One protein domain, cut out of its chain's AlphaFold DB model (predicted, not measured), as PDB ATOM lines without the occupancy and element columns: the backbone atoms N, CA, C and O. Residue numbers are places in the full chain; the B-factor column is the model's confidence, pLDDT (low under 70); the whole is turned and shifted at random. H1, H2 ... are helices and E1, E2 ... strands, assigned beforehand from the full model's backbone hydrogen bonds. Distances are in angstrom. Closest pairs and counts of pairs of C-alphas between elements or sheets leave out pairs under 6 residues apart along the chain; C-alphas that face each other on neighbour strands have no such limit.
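This is residues 31 to 51 and 142 to 233 of the 254 residues of an uncharacterized protein of Muribaculaceae bacterium (UniProt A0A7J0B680). Two small sheets of three strands each, E1 E2 E3 and E4 E5 E6, stand loosely and only partly face to face, with a gap between their named strands. H1 packs on the face of E4 E5 E6 that is turned away from the other sheet, and H2 sits by the E4 edge. The printed part has 113 residues, with two named helices and six named strands in the order H1 E1 E2 E3 H2 E4 E5 E6, of mixed class. Both sheets, in the orders E1 - E2 - E3 and E4 - E5 - E6, are antiparallel meanders, each strand the antiparallel neighbour of the one before. The whole is compact, with a radius of gyration of the C-alphas of 13.8 A and spans of 43 by 34 by 26 A.

H1, residues 34 to 41, begins at C-alpha 34, (88.140, 67.372, 310.302). After the cut come E1, residues 148 to 152, E2, residues 160 to 168 and 25.9 A long, and E3, residues 173 to 185 and 28.3 A long, which bends by 90 degrees at residue 182. H2 is residues 192 to 197 and E4 residues 203 to 207. E5, residues 211 to 217, is 20.3 A long; E6, residues 223 to 230, is 22.6 A long and ends at C-alpha 230, (81.794, 70.885, 329.888).

E1 and E2 form a hairpin, with N 149 and O 166 2.9 A apart, within hydrogen-bond range. E2 and E3 form another, with N 163 and O 179 at 2.9 A; this sheet is twisted. In the other sheet, N 205 of E4 and O 213 of E5 are 3.0 A apart, and N 212 of E5 and O 228 of E6 2.8 A; both pairs of strands are hairpins. E3 and E6 are apart, but only just, at 8.4 A. H1 is on the sheet E4 E5 E6 at a height over the sheet of 8.7 A, over E5 and only just over E6, and at 46 degrees to E5 on the local plane it runs slantwise to the strands. The closest C-alphas of H1 and E6 are those of Lys 34 and Tyr 225, 6.5 A apart. H2 only grazes this sheet, with its residues 192 to 196; the C-alphas of Tyr 192 and Thr 203, 4.9 A apart, are its closest to E4. Residues 46 to 47 pair antiparallel with residues 206 to 207 of E4, and residues 142 to 143 with residues 149 to 150 of E1. In H1 and H2 every O i to N i+4 pair is within hydrogen-bond range.

The two C-alphas farthest apart, those of Ser 171 and Asp 220, are 42.9 A apart. Residues 52 to 141 are not printed, and C-alphas 51 and 142 are 8.5 A apart across this cut. Of the links that are printed whole, none is long. The mean pLDDT of the printed part is 86.7; residues 155 to 158, 202 and 232 to 233 are under 70.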
ATOM      1  N   ARG A  31      81.219  73.569 316.253       95.31
ATOM      2  CA  ARG A  31      81.537  72.791 315.055       95.31
ATOM      3  C   ARG A  31      82.986  73.057 314.663       95.31
ATOM      4  O   ARG A  31      83.366  74.212 314.489       95.31
ATOM      5  N   ILE A  32      83.764  71.996 314.489       96.56
ATOM      6  CA  ILE A  32      85.189  72.078 314.151       96.56
ATOM      7  C   ILE A  32      85.478  71.441 312.788       96.56
ATOM      8  O   ILE A  32      84.610  70.811 312.178       96.56
ATOM      9  N   SER A  33      86.698  71.648 312.291       95.56
ATOM     10  CA  SER A  33      87.175  71.001 311.069       95.56
ATOM     11  C   SER A  33      87.559  69.538 311.322       95.56
ATOM     12  O   SER A  33      87.815  69.133 312.460       95.56
ATOM     13  N   LYS A  34      87.623  68.746 310.245       94.06
ATOM     14  CA  LYS A  34      88.140  67.372 310.302       94.06
ATOM     15  C   LYS A  34      89.600  67.375 310.761       94.06
ATOM     16  O   LYS A  34      89.991  66.568 311.595       94.06
ATOM     17  N   GLU A  35      90.383  68.309 310.237       94.69
ATOM     18  CA  GLU A  35      91.806  68.448 310.518       94.69
ATOM     19  C   GLU A  35      92.056  68.746 312.003       94.69
ATOM     20  O   GLU A  35      92.948  68.151 312.606       94.69
ATOM     21  N   ASP A  36      91.249  69.617 312.620       94.75
ATOM     22  CA  ASP A  36      91.346  69.912 314.055       94.75
ATOM     23  C   ASP A  36      90.972  68.698 314.914       94.75
ATOM     24  O   ASP A  36      91.628  68.426 315.924       94.75
ATOM     25  N   PHE A  37      89.944  67.950 314.505       93.62
ATOM     26  CA  PHE A  37      89.524  66.724 315.179       93.62
ATOM     27  C   PHE A  37      90.631  65.658 315.138       93.62
ATOM     28  O   PHE A  37      91.067  65.181 316.185       93.62
ATOM     29  N   GLU A  38      91.151  65.342 313.948       91.19
ATOM     30  CA  GLU A  38      92.212  64.341 313.756       91.19
ATOM     31  C   GLU A  38      93.519  64.748 314.440       91.19
ATOM     32  O   GLU A  38      94.199  63.920 315.050       91.19
ATOM     33  N   LYS A  39      93.878  66.034 314.394       92.06
ATOM     34  CA  LYS A  39      95.046  66.546 315.117       92.06
ATOM     35  C   LYS A  39      94.910  66.329 316.624       92.06
ATOM     36  O   LYS A  39      95.895  65.980 317.273       92.06
ATOM     37  N   THR A  40      93.714  66.531 317.174       91.94
ATOM     38  CA  THR A  40      93.459  66.378 318.612       91.94
ATOM     39  C   THR A  40      93.435  64.908 319.029       91.94
ATOM     40  O   THR A  40      94.034  64.563 320.047       91.94
ATOM     41  N   LEU A  41      92.838  64.036 318.213       88.75
ATOM     42  CA  LEU A  41      92.813  62.586 318.433       88.75
ATOM     43  C   LEU A  41      94.224  61.980 318.552       88.75
ATOM     44  O   LEU A  41      94.434  61.017 319.278       88.75
ATOM     45  N   ASN A  42      95.214  62.572 317.879       85.19
ATOM     46  CA  ASN A  42      96.615  62.141 317.931       85.19
ATOM     47  C   ASN A  42      97.428  62.784 319.077       85.19
ATOM     48  O   ASN A  42      98.660  62.706 319.090       85.19
ATOM     49  N   SER A  43      96.774  63.468 320.020       84.06
ATOM     50  CA  SER A  43      97.433  64.100 321.167       84.06
ATOM     51  C   SER A  43      97.620  63.134 322.349       84.06
ATOM     52  O   SER A  43      97.063  62.042 322.384       84.06
ATOM     53  N   LYS A  44      98.437  63.522 323.338       73.94
ATOM     54  CA  LYS A  44      98.818  62.655 324.472       73.94
ATOM     55  C   LYS A  44      97.756  62.507 325.570       73.94
ATOM     56  O   LYS A  44      97.931  61.654 326.431       73.94
ATOM     57  N   PHE A  45      96.715  63.336 325.566       79.19
ATOM     58  CA  PHE A  45      95.734  63.442 326.658       79.19
ATOM     59  C   PHE A  45      94.353  62.920 326.258       79.19
ATOM     60  O   PHE A  45      93.339  63.298 326.842       79.19
ATOM     61  N   VAL A  46      94.315  62.088 325.219       84.00
ATOM     62  CA  VAL A  46      93.085  61.481 324.730       84.00
ATOM     63  C   VAL A  46      92.691  60.326 325.637       84.00
ATOM     64  O   VAL A  46      93.487  59.419 325.880       84.00
ATOM     65  N   TYR A  47      91.447  60.351 326.096       86.88
ATOM     66  CA  TYR A  47      90.837  59.294 326.881       86.88
ATOM     67  C   TYR A  47      89.637  58.696 326.152       86.88
ATOM     68  O   TYR A  47      88.778  59.404 325.615       86.88
ATOM     69  N   VAL A  48      89.580  57.370 326.177       84.31
ATOM     70  CA  VAL A  48      88.474  56.569 325.673       84.31
ATOM     71  C   VAL A  48      88.208  55.466 326.685       84.31
ATOM     72  O   VAL A  48      89.117  54.710 327.029       84.31
ATOM     73  N   TYR A  49      86.958  55.356 327.124       83.75
ATOM     74  CA  TYR A  49      86.514  54.260 327.975       83.75
ATOM     75  C   TYR A  49      86.012  53.079 327.134       83.75
ATOM     76  O   TYR A  49      85.256  53.271 326.179       83.75
ATOM     77  N   ASP A  50      86.412  51.861 327.502       83.31
ATOM     78  CA  ASP A  50      85.895  50.625 326.907       83.31
ATOM     79  C   ASP A  50      84.734  50.080 327.741       83.31
ATOM     80  O   ASP A  50      84.936  49.427 328.763       83.31
ATOM     81  N   ILE A  51      83.508  50.342 327.288       76.25
ATOM     82  CA  ILE A  51      82.275  49.958 327.988       76.25
ATOM     83  C   ILE A  51      82.093  48.431 328.047       76.25
ATOM     84  O   ILE A  51      81.386  47.929 328.914       76.25
ATOM     85  N   ALA A 142      80.157  57.551 325.166       91.94
ATOM     86  CA  ALA A 142      81.393  58.087 325.720       91.94
ATOM     87  C   ALA A 142      81.266  58.307 327.230       91.94
ATOM     88  O   ALA A 142      80.222  58.738 327.721       91.94
ATOM     89  N   ILE A 143      82.360  58.065 327.952       92.69
ATOM     90  CA  ILE A 143      82.483  58.361 329.382       92.69
ATOM     91  C   ILE A 143      83.778  59.139 329.602       92.69
ATOM     92  O   ILE A 143      84.805  58.761 329.038       92.69
ATOM     93  N   SER A 144      83.719  60.245 330.345       92.25
ATOM     94  CA  SER A 144      84.910  61.030 330.702       92.25
ATOM     95  C   SER A 144      85.679  60.366 331.844       92.25
ATOM     96  O   SER A 144      85.053  59.648 332.619       92.25
ATOM     97  N   PRO A 145      86.971  60.685 332.061       88.69
ATOM     98  CA  PRO A 145      87.707  60.178 333.226       88.69
ATOM     99  C   PRO A 145      87.074  60.556 334.576       88.69
ATOM    100  O   PRO A 145      87.352  59.944 335.597       88.69
ATOM    101  N   THR A 146      86.222  61.588 334.606       88.31
ATOM    102  CA  THR A 146      85.495  62.016 335.812       88.31
ATOM    103  C   THR A 146      84.107  61.382 335.940       88.31
ATOM    104  O   THR A 146      83.283  61.861 336.724       88.31
ATOM    105  N   GLY A 147      83.786  60.384 335.113       91.12
ATOM    106  CA  GLY A 147      82.510  59.670 335.142       91.12
ATOM    107  C   GLY A 147      81.323  60.435 334.561       91.12
ATOM    108  O   GLY A 147      80.184  60.155 334.936       91.12
ATOM    109  N   VAL A 148      81.549  61.407 333.667       93.62
ATOM    110  CA  VAL A 148      80.450  61.995 332.882       93.62
ATOM    111  C   VAL A 148      80.111  61.052 331.742       93.62
ATOM    112  O   VAL A 148      80.927  60.844 330.849       93.62
ATOM    113  N   MET A 149      78.904  60.500 331.771       94.38
ATOM    114  CA  MET A 149      78.381  59.580 330.762       94.38
ATOM    115  C   MET A 149      77.554  60.352 329.747       94.38
ATOM    116  O   MET A 149      76.702  61.159 330.121       94.38
ATOM    117  N   VAL A 150      77.805  60.108 328.465       94.44
ATOM    118  CA  VAL A 150      77.153  60.830 327.372       94.44
ATOM    119  C   VAL A 150      76.494  59.840 326.446       94.44
ATOM    120  O   VAL A 150      77.155  58.962 325.892       94.44
ATOM    121  N   ALA A 151      75.192  60.009 326.282       93.19
ATOM    122  CA  ALA A 151      74.376  59.207 325.396       93.19
ATOM    123  C   ALA A 151      73.739  60.091 324.327       93.19
ATOM    124  O   ALA A 151      73.472  61.275 324.547       93.19
ATOM    125  N   GLN A 152      73.498  59.504 323.163       90.12
ATOM    126  CA  GLN A 152      72.636  60.076 322.142       90.12
ATOM    127  C   GLN A 152      71.284  59.409 322.315       90.12
ATOM    128  O   GLN A 152      71.214  58.184 322.337       90.12
ATOM    129  N   LYS A 153      70.224  60.206 322.421       87.31
ATOM    130  CA  LYS A 153      68.883  59.658 322.333       87.31
ATOM    131  C   LYS A 153      68.615  59.237 320.894       87.31
ATOM    132  O   LYS A 153      68.626  60.070 319.983       87.31
ATOM    133  N   GLY A 154      68.437  57.943 320.707       72.38
ATOM    134  CA  GLY A 154      67.980  57.335 319.484       72.38
ATOM    135  C   GLY A 154      66.619  57.894 319.107       72.38
ATOM    136  O   GLY A 154      65.702  58.066 319.912       72.38
ATOM    137  N   PHE A 155      66.523  58.238 317.841       58.53
ATOM    138  CA  PHE A 155      65.268  58.223 317.120       58.53
ATOM    139  C   PHE A 155      65.475  57.198 316.005       58.53
ATOM    140  O   PHE A 155      66.604  56.762 315.770       58.53
ATOM    141  N   ASP A 156      64.410  56.823 315.312       57.84
ATOM    142  CA  ASP A 156      64.511  55.969 314.131       57.84
ATOM    143  C   ASP A 156      65.356  56.659 313.021       57.84
ATOM    144  O   ASP A 156      66.156  57.570 313.251       57.84
ATOM    145  N   CYS A 157      65.197  56.251 311.761       54.34
ATOM    146  CA  CYS A 157      65.999  56.702 310.611       54.34
ATOM    147  C   CYS A 157      66.018  58.230 310.311       54.34
ATOM    148  O   CYS A 157      66.572  58.636 309.286       54.34
ATOM    149  N   ASP A 158      65.415  59.080 311.145       61.31
ATOM    150  CA  ASP A 158      65.302  60.537 311.019       61.31
ATOM    151  C   ASP A 158      65.726  61.323 312.281       61.31
ATOM    152  O   ASP A 158      65.344  62.485 312.465       61.31
ATOM    153  N   GLY A 159      66.569  60.722 313.127       77.06
ATOM    154  CA  GLY A 159      67.096  61.366 314.325       77.06
ATOM    155  C   GLY A 159      67.904  62.642 314.096       77.06
ATOM    156  O   GLY A 159      68.559  62.868 313.075       77.06
ATOM    157  N   PHE A 160      67.864  63.509 315.103       88.25
ATOM    158  CA  PHE A 160      68.695  64.702 315.199       88.25
ATOM    159  C   PHE A 160      69.571  64.623 316.444       88.25
ATOM    160  O   PHE A 160      69.297  63.862 317.369       88.25
ATOM    161  N   LEU A 161      70.623  65.437 316.477       90.81
ATOM    162  CA  LEU A 161      71.540  65.475 317.608       90.81
ATOM    163  C   LEU A 161      70.771  65.797 318.894       90.81
ATOM    164  O   LEU A 161      70.174  66.871 319.011       90.81
ATOM    165  N   ASP A 162      70.790  64.860 319.834       92.19
ATOM    166  CA  ASP A 162      70.040  64.893 321.088       92.19
ATOM    167  C   ASP A 162      70.890  64.205 322.156       92.19
ATOM    168  O   ASP A 162      70.753  63.018 322.450       92.19
ATOM    169  N   LEU A 163      71.867  64.956 322.656       93.56
ATOM    170  CA  LEU A 163      72.839  64.469 323.619       93.56
ATOM    171  C   LEU A 163      72.302  64.639 325.034       93.56
ATOM    172  O   LEU A 163      71.853  65.726 325.411       93.56
ATOM    173  N   HIS A 164      72.435  63.587 325.828       94.06
ATOM    174  CA  HIS A 164      72.076  63.537 327.234       94.06
ATOM    175  C   HIS A 164      73.325  63.243 328.071       94.06
ATOM    176  O   HIS A 164      74.080  62.316 327.771       94.06
ATOM    177  N   PHE A 165      73.551  64.050 329.110       94.62
ATOM    178  CA  PHE A 165      74.723  63.965 329.979       94.62
ATOM    179  C   PHE A 165      74.303  63.557 331.388       94.62
ATOM    180  O   PHE A 165      73.522  64.251 332.054       94.62
ATOM    181  N   TYR A 166      74.878  62.453 331.852       95.12
ATOM    182  CA  TYR A 166      74.611  61.850 333.147       95.12
ATOM    183  C   TYR A 166      75.861  61.876 334.020       95.12
ATOM    184  O   TYR A 166      76.990  61.782 333.534       95.12
ATOM    185  N   LYS A 167      75.658  61.997 335.331       92.81
ATOM    186  CA  LYS A 167      76.713  61.814 336.328       92.81
ATOM    187  C   LYS A 167      76.141  61.098 337.540       92.81
ATOM    188  O   LYS A 167      75.036  61.404 338.004       92.81
ATOM    189  N   ARG A 168      76.903  60.138 338.052       91.75
ATOM    190  CA  ARG A 168      76.606  59.468 339.313       91.75
ATOM    191  C   ARG A 168      76.947  60.394 340.486       91.75
ATOM    192  O   ARG A 168      78.034  60.961 340.527       91.75
ATOM    193  N   GLY A 169      76.028  60.512 341.440       89.25
ATOM    194  CA  GLY A 169      76.316  60.920 342.816       89.25
ATOM    195  C   GLY A 169      76.312  59.710 343.757       89.25
ATOM    196  O   GLY A 169      76.063  58.582 343.332       89.25
ATOM    197  N   ASP A 170      76.526  59.931 345.052       88.75
ATOM    198  CA  ASP A 170      76.698  58.837 346.026       88.75
ATOM    199  C   ASP A 170      75.542  57.831 346.033       88.75
ATOM    200  O   ASP A 170      75.751  56.620 346.110       88.75
ATOM    201  N   SER A 171      74.309  58.334 345.941       91.94
ATOM    202  CA  SER A 171      73.094  57.530 346.087       91.94
ATOM    203  C   SER A 171      72.077  57.723 344.966       91.94
ATOM    204  O   SER A 171      70.921  57.331 345.138       91.94
ATOM    205  N   TYR A 172      72.455  58.396 343.882       93.25
ATOM    206  CA  TYR A 172      71.571  58.662 342.753       93.25
ATOM    207  C   TYR A 172      72.368  58.811 341.459       93.25
ATOM    208  O   TYR A 172      73.528  59.220 341.462       93.25
ATOM    209  N   LEU A 173      71.710  58.535 340.342       95.56
ATOM    210  CA  LEU A 173      72.148  58.926 339.014       95.56
ATOM    211  C   LEU A 173      71.347  60.153 338.585       95.56
ATOM    212  O   LEU A 173      70.138  60.221 338.815       95.56
ATOM    213  N   ARG A 174      72.008  61.148 337.991       92.62
ATOM    214  CA  ARG A 174      71.340  62.366 337.532       92.62
ATOM    215  C   ARG A 174      71.720  62.693 336.101       92.62
ATOM    216  O   ARG A 174      72.899  62.841 335.791       92.62
ATOM    217  N   GLU A 175      70.703  62.948 335.289       93.56
ATOM    218  CA  GLU A 175      70.839  63.725 334.063       93.56
ATOM    219  C   GLU A 175      70.961  65.212 334.419       93.56
ATOM    220  O   GLU A 175      70.076  65.790 335.062       93.56
ATOM    221  N   PHE A 176      72.090  65.830 334.082       90.94
ATOM    222  CA  PHE A 176      72.379  67.207 334.494       90.94
ATOM    223  C   PHE A 176      72.418  68.196 333.331       90.94
ATOM    224  O   PHE A 176      72.241  69.390 333.566       90.94
ATOM    225  N   GLN A 177      72.613  67.718 332.099       90.88
ATOM    226  CA  GLN A 177      72.660  68.558 330.908       90.88
ATOM    227  C   GLN A 177      72.083  67.811 329.704       90.88
ATOM    228  O   GLN A 177      72.262  66.604 329.559       90.88
ATOM    229  N   THR A 178      71.428  68.556 328.813       92.12
ATOM    230  CA  THR A 178      71.032  68.079 327.482       92.12
ATOM    231  C   THR A 178      71.453  69.060 326.405       92.12
ATOM    232  O   THR A 178      71.529  70.269 326.641       92.12
ATOM    233  N   PHE A 179      71.708  68.557 325.202       92.25
ATOM    234  CA  PHE A 179      71.954  69.389 324.035       92.25
ATOM    235  C   PHE A 179      71.228  68.844 322.815       92.25
ATOM    236  O   PHE A 179      71.549  67.771 322.314       92.25
ATOM    237  N   LYS A 180      70.269  69.631 322.322       92.00
ATOM    238  CA  LYS A 180      69.404  69.260 321.201       92.00
ATOM    239  C   LYS A 180      69.620  70.206 320.033       92.00
ATOM    240  O   LYS A 180      69.501  71.422 320.194       92.00
ATOM    241  N   ASN A 181      69.867  69.665 318.845       90.31
ATOM    242  CA  ASN A 181      69.986  70.449 317.623       90.31
ATOM    243  C   ASN A 181      69.298  69.763 316.438       90.31
ATOM    244  O   ASN A 181      69.880  68.935 315.747       90.31
ATOM    245  N   ARG A 182      68.071  70.212 316.145       88.12
ATOM    246  CA  ARG A 182      67.240  69.703 315.037       88.12
ATOM    247  C   ARG A 182      67.798  69.976 313.638       88.12
ATOM    248  O   ARG A 182      67.319  69.390 312.677       88.12
ATOM    249  N   ASN A 183      68.780  70.868 313.509       88.19
ATOM    250  CA  ASN A 183      69.421  71.168 312.224       88.19
ATOM    251  C   ASN A 183      70.621  70.253 311.939       88.19
ATOM    252  O   ASN A 183      71.237  70.368 310.880       88.19
ATOM    253  N   LEU A 184      70.987  69.392 312.890       87.44
ATOM    254  CA  LEU A 184      72.037  68.397 312.742       87.44
ATOM    255  C   LEU A 184      71.377  67.018 312.724       87.44
ATOM    256  O   LEU A 184      71.166  66.453 313.796       87.44
ATOM    257  N   PRO A 185      71.011  66.496 311.541       87.06
ATOM    258  CA  PRO A 185      70.559  65.118 311.434       87.06
ATOM    259  C   PRO A 185      71.711  64.187 311.812       87.06
ATOM    260  O   PRO A 185      72.851  64.400 311.392       87.06
ATOM    261  N   VAL A 186      71.409  63.173 312.609       83.00
ATOM    262  CA  VAL A 186      72.374  62.198 313.113       83.00
ATOM    263  C   VAL A 186      71.839  60.834 312.744       83.00
ATOM    264  O   VAL A 186      70.733  60.490 313.144       83.00
ATOM    265  N   SER A 187      72.605  60.066 311.970       76.69
ATOM    266  CA  SER A 187      72.236  58.673 311.731       76.69
ATOM    267  C   SER A 187      72.629  57.788 312.910       76.69
ATOM    268  O   SER A 187      71.858  56.924 313.293       76.69
ATOM    269  N   ASP A 188      73.833  57.990 313.458       76.44
ATOM    270  CA  ASP A 188      74.357  57.218 314.587       76.44
ATOM    271  C   ASP A 188      75.602  57.901 315.193       76.44
ATOM    272  O   ASP A 188      76.371  58.556 314.478       76.44
ATOM    273  N   ILE A 189      75.828  57.717 316.498       84.81
ATOM    274  CA  ILE A 189      77.064  58.074 317.204       84.81
ATOM    275  C   ILE A 189      77.603  56.813 317.879       84.81
ATOM    276  O   ILE A 189      77.133  56.396 318.933       84.81
ATOM    277  N   ASN A 190      78.653  56.238 317.296       82.12
ATOM    278  CA  ASN A 190      79.274  55.038 317.846       82.12
ATOM    279  C   ASN A 190      80.326  55.378 318.912       82.12
ATOM    280  O   ASN A 190      81.074  56.357 318.794       82.12
ATOM    281  N   ASN A 191      80.453  54.501 319.911       85.31
ATOM    282  CA  ASN A 191      81.629  54.495 320.778       85.31
ATOM    283  C   ASN A 191      82.882  54.090 319.976       85.31
ATOM    284  O   ASN A 191      82.799  53.421 318.940       85.31
ATOM    285  N   TYR A 192      84.051  54.486 320.477       84.25
ATOM    286  CA  TYR A 192      85.343  54.262 319.823       84.25
ATOM    287  C   TYR A 192      85.617  52.793 319.466       84.25
ATOM    288  O   TYR A 192      86.022  52.494 318.344       84.25
ATOM    289  N   TYR A 193      85.384  51.863 320.394       82.38
ATOM    290  CA  TYR A 193      85.723  50.453 320.192       82.38
ATOM    291  C   TYR A 193      84.786  49.759 319.204       82.38
ATOM    292  O   TYR A 193      85.248  48.962 318.387       82.38
ATOM    293  N   THR A 194      83.495  50.102 319.207       83.44
ATOM    294  CA  THR A 194      82.560  49.667 318.161       83.44
ATOM    295  C   THR A 194      83.029  50.161 316.798       83.44
ATOM    296  O   THR A 194      83.094  49.380 315.850       83.44
ATOM    297  N   ALA A 195      83.426  51.429 316.697       84.06
ATOM    298  CA  ALA A 195      83.887  51.988 315.438       84.06
ATOM    299  C   ALA A 195      85.138  51.285 314.898       84.06
ATOM    300  O   ALA A 195      85.165  50.895 313.733       84.06
ATOM    301  N   LEU A 196      86.130  51.042 315.763       83.69
ATOM    302  CA  LEU A 196      87.332  50.287 315.408       83.69
ATOM    303  C   LEU A 196      87.013  48.859 314.957       83.69
ATOM    304  O   LEU A 196      87.569  48.384 313.971       83.69
ATOM    305  N   LYS A 197      86.127  48.162 315.678       85.94
ATOM    306  CA  LYS A 197      85.778  46.762 315.396       85.94
ATOM    307  C   LYS A 197      85.135  46.585 314.019       85.94
ATOM    308  O   LYS A 197      85.358  45.559 313.380       85.94
ATOM    309  N   TYR A 198      84.329  47.554 313.592       85.38
ATOM    310  CA  TYR A 198      83.557  47.485 312.349       85.38
ATOM    311  C   TYR A 198      84.119  48.365 311.220       85.38
ATOM    312  O   TYR A 198      83.456  48.503 310.197       85.38
ATOM    313  N   ASP A 199      85.322  48.928 311.387       83.69
ATOM    314  CA  ASP A 199      85.960  49.841 310.420       83.69
ATOM    315  C   ASP A 199      85.038  51.009 310.009       83.69
ATOM    316  O   ASP A 199      84.930  51.395 308.844       83.69
ATOM    317  N   LEU A 200      84.304  51.545 310.990       80.38
ATOM    318  CA  LEU A 200      83.372  52.653 310.799       80.38
ATOM    319  C   LEU A 200      84.063  53.990 311.079       80.38
ATOM    320  O   LEU A 200      84.939  54.101 311.935       80.38
ATOM    321  N   SER A 201      83.612  55.038 310.391       70.56
ATOM    322  CA  SER A 201      84.141  56.406 310.478       70.56
ATOM    323  C   SER A 201      83.748  57.156 311.760       70.56
ATOM    324  O   SER A 201      83.409  58.337 311.722       70.56
ATOM    325  N   SER A 202      83.768  56.495 312.905       69.12
ATOM    326  CA  SER A 202      83.150  56.998 314.125       69.12
ATOM    327  C   SER A 202      84.196  57.093 315.224       69.12
ATOM    328  O   SER A 202      84.982  56.177 315.440       69.12
ATOM    329  N   THR A 203      84.265  58.206 315.936       82.25
ATOM    330  CA  THR A 203      85.143  58.311 317.100       82.25
ATOM    331  C   THR A 203      84.528  59.316 318.052       82.25
ATOM    332  O   THR A 203      84.125  60.415 317.667       82.25
ATOM    333  N   SER A 204      84.452  58.919 319.311       90.88
ATOM    334  CA  SER A 204      84.187  59.800 320.430       90.88
ATOM    335  C   SER A 204      85.335  59.644 321.412       90.88
ATOM    336  O   SER A 204      85.810  58.534 321.658       90.88
ATOM    337  N   PHE A 205      85.838  60.763 321.910       92.12
ATOM    338  CA  PHE A 205      86.932  60.758 322.865       92.12
ATOM    339  C   PHE A 205      86.918  62.018 323.709       92.12
ATOM    340  O   PHE A 205      86.410  63.063 323.299       92.12
ATOM    341  N   TRP A 206      87.521  61.911 324.880       93.75
ATOM    342  CA  TRP A 206      87.749  63.040 325.758       93.75
ATOM    343  C   TRP A 206      89.174  63.536 325.598       93.75
ATOM    344  O   TRP A 206      90.098  62.742 325.442       93.75
ATOM    345  N   LEU A 207      89.345  64.851 325.624       91.12
ATOM    346  CA  LEU A 207      90.624  65.492 325.863       91.12
ATOM    347  C   LEU A 207      90.597  66.045 327.287       91.12
ATOM    348  O   LEU A 207      89.699  66.819 327.636       91.12
ATOM    349  N   ASP A 208      91.573  65.633 328.094       86.62
ATOM    350  CA  ASP A 208      91.603  65.903 329.533       86.62
ATOM    351  C   ASP A 208      90.303  65.415 330.216       86.62
ATOM    352  O   ASP A 208      89.892  64.269 330.031       86.62
ATOM    353  N   TYR A 209      89.647  66.271 331.004       83.94
ATOM    354  CA  TYR A 209      88.476  65.918 331.820       83.94
ATOM    355  C   TYR A 209      87.154  66.510 331.314       83.94
ATOM    356  O   TYR A 209      86.083  66.062 331.717       83.94
ATOM    357  N   SER A 210      87.222  67.528 330.454       86.00
ATOM    358  CA  SER A 210      86.115  68.462 330.200       86.00
ATOM    359  C   SER A 210      85.764  68.643 328.728       86.00
ATOM    360  O   SER A 210      84.710  69.196 328.416       86.00
ATOM    361  N   LEU A 211      86.623  68.201 327.808       93.31
ATOM    362  CA  LEU A 211      86.422  68.413 326.380       93.31
ATOM    363  C   LEU A 211      86.058  67.100 325.700       93.31
ATOM    364  O   LEU A 211      86.909  66.239 325.499       93.31
ATOM    365  N   LEU A 212      84.799  66.969 325.305       95.25
ATOM    366  CA  LEU A 212      84.324  65.850 324.506       95.25
ATOM    367  C   LEU A 212      84.418  66.201 323.021       95.25
ATOM    368  O   LEU A 212      83.894  67.215 322.561       95.25
ATOM    369  N   TYR A 213      85.034  65.317 322.254       94.81
ATOM    370  CA  TYR A 213      85.057  65.364 320.802       94.81
ATOM    371  C   TYR A 213      84.188  64.239 320.261       94.81
ATOM    372  O   TYR A 213      84.345  63.085 320.659       94.81
ATOM    373  N   ILE A 214      83.283  64.572 319.341       94.12
ATOM    374  CA  ILE A 214      82.454  63.585 318.642       94.12
ATOM    375  C   ILE A 214      82.461  63.837 317.142       94.12
ATOM    376  O   ILE A 214      82.434  64.985 316.687       94.12
ATOM    377  N   SER A 215      82.461  62.752 316.374       92.62
ATOM    378  CA  SER A 215      82.234  62.784 314.935       92.62
ATOM    379  C   SER A 215      81.126  61.821 314.544       92.62
ATOM    380  O   SER A 215      81.100  60.686 315.019       92.62
ATOM    381  N   PHE A 216      80.254  62.244 313.636       89.56
ATOM    382  CA  PHE A 216      79.170  61.404 313.134       89.56
ATOM    383  C   PHE A 216      78.804  61.755 311.688       89.56
ATOM    384  O   PHE A 216      78.953  62.916 311.280       89.56
ATOM    385  N   PRO A 217      78.333  60.774 310.902       87.56
ATOM    386  CA  PRO A 217      77.736  61.037 309.606       87.56
ATOM    387  C   PRO A 217      76.319  61.607 309.763       87.56
ATOM    388  O   PRO A 217      75.539  61.206 310.627       87.56
ATOM    389  N   THR A 218      75.981  62.561 308.905       85.50
ATOM    390  CA  THR A 218      74.605  63.014 308.681       85.50
ATOM    391  C   THR A 218      73.880  62.054 307.738       85.50
ATOM    392  O   THR A 218      74.508  61.263 307.034       85.50
ATOM    393  N   SER A 219      72.552  62.168 307.634       80.56
ATOM    394  CA  SER A 219      71.739  61.332 306.732       80.56
ATOM    395  C   SER A 219      72.132  61.434 305.246       80.56
ATOM    396  O   SER A 219      71.841  60.526 304.475       80.56
ATOM    397  N   ASP A 220      72.797  62.519 304.824       81.38
ATOM    398  CA  ASP A 220      73.346  62.687 303.467       81.38
ATOM    399  C   ASP A 220      74.812  62.218 303.328       81.38
ATOM    400  O   ASP A 220      75.446  62.466 302.302       81.38
ATOM    401  N   GLY A 221      75.358  61.548 304.349       80.81
ATOM    402  CA  GLY A 221      76.696  60.953 304.360       80.81
ATOM    403  C   GLY A 221      77.842  61.931 304.633       80.81
ATOM    404  O   GLY A 221      79.009  61.548 304.540       80.81
ATOM    405  N   LYS A 222      77.558  63.200 304.956       87.50
ATOM    406  CA  LYS A 222      78.600  64.172 305.310       87.50
ATOM    407  C   LYS A 222      79.011  64.007 306.766       87.50
ATOM    408  O   LYS A 222      78.180  63.911 307.658       87.50
ATOM    409  N   MET A 223      80.310  64.070 307.028       89.81
ATOM    410  CA  MET A 223      80.803  64.043 308.402       89.81
ATOM    411  C   MET A 223      80.628  65.399 309.089       89.81
ATOM    412  O   MET A 223      80.963  66.457 308.541       89.81
ATOM    413  N   VAL A 224      80.145  65.351 310.324       92.69
ATOM    414  CA  VAL A 224      80.121  66.465 311.269       92.69
ATOM    415  C   VAL A 224      81.104  66.160 312.392       92.69
ATOM    416  O   VAL A 224      81.187  65.027 312.855       92.69
ATOM    417  N   TYR A 225      81.834  67.188 312.821       94.75
ATOM    418  CA  TYR A 225      82.792  67.128 313.919       94.75
ATOM    419  C   TYR A 225      82.435  68.216 314.920       94.75
ATOM    420  O   TYR A 225      82.328  69.390 314.541       94.75
ATOM    421  N   LEU A 226      82.241  67.832 316.176       95.69
ATOM    422  CA  LEU A 226      81.915  68.749 317.256       95.69
ATOM    423  C   LEU A 226      82.966  68.662 318.361       95.69
ATOM    424  O   LEU A 226      83.449  67.579 318.693       95.69
ATOM    425  N   ARG A 227      83.265  69.820 318.945       96.12
ATOM    426  CA  ARG A 227      83.925  69.966 320.239       96.12
ATOM    427  C   ARG A 227      82.882  70.440 321.237       96.12
ATOM    428  O   ARG A 227      82.242  71.467 321.018       96.12
ATOM    429  N   ILE A 228      82.742  69.711 322.326       95.44
ATOM    430  CA  ILE A 228      81.812  70.001 323.404       95.44
ATOM    431  C   ILE A 228      82.638  70.285 324.650       95.44
ATOM    432  O   ILE A 228      83.409  69.432 325.085       95.44
ATOM    433  N   SER A 229      82.491  71.482 325.204       92.94
ATOM    434  CA  SER A 229      83.149  71.866 326.452       92.94
ATOM    435  C   SER A 229      82.157  71.741 327.594       92.94
ATOM    436  O   SER A 229      81.056  72.282 327.505       92.94
ATOM    437  N   LEU A 230      82.553  71.049 328.656       88.31
ATOM    438  CA  LEU A 230      81.794  70.885 329.888       88.31
ATOM    439  C   LEU A 230      82.633  71.403 331.047       88.31
ATOM    440  O   LEU A 230      83.724  70.895 331.288       88.31
ATOM    441  N   ASP A 231      82.125  72.370 331.796       73.75
ATOM    442  CA  ASP A 231      82.749  72.744 333.062       73.75
ATOM    443  C   ASP A 231      82.304  71.743 334.136       73.75
ATOM    444  O   ASP A 231      81.272  71.891 334.793       73.75
ATOM    445  N   VAL A 232      83.033  70.632 334.209       63.44
ATOM    446  CA  VAL A 232      82.852  69.606 335.232       63.44
ATOM    447  C   VAL A 232      83.884  69.893 336.308       63.44
ATOM    448  O   VAL A 232      85.077  69.904 336.003       63.44
ATOM    449  N   GLU A 233      83.441  70.113 337.549       56.75
ATOM    450  CA  GLU A 233      84.369  70.231 338.676       56.75
ATOM    451  C   GLU A 233      85.348  69.041 338.642       56.75
ATOM    452  O   GLU A 233      84.893  67.889 338.530       56.75
TER     453      GLU A 233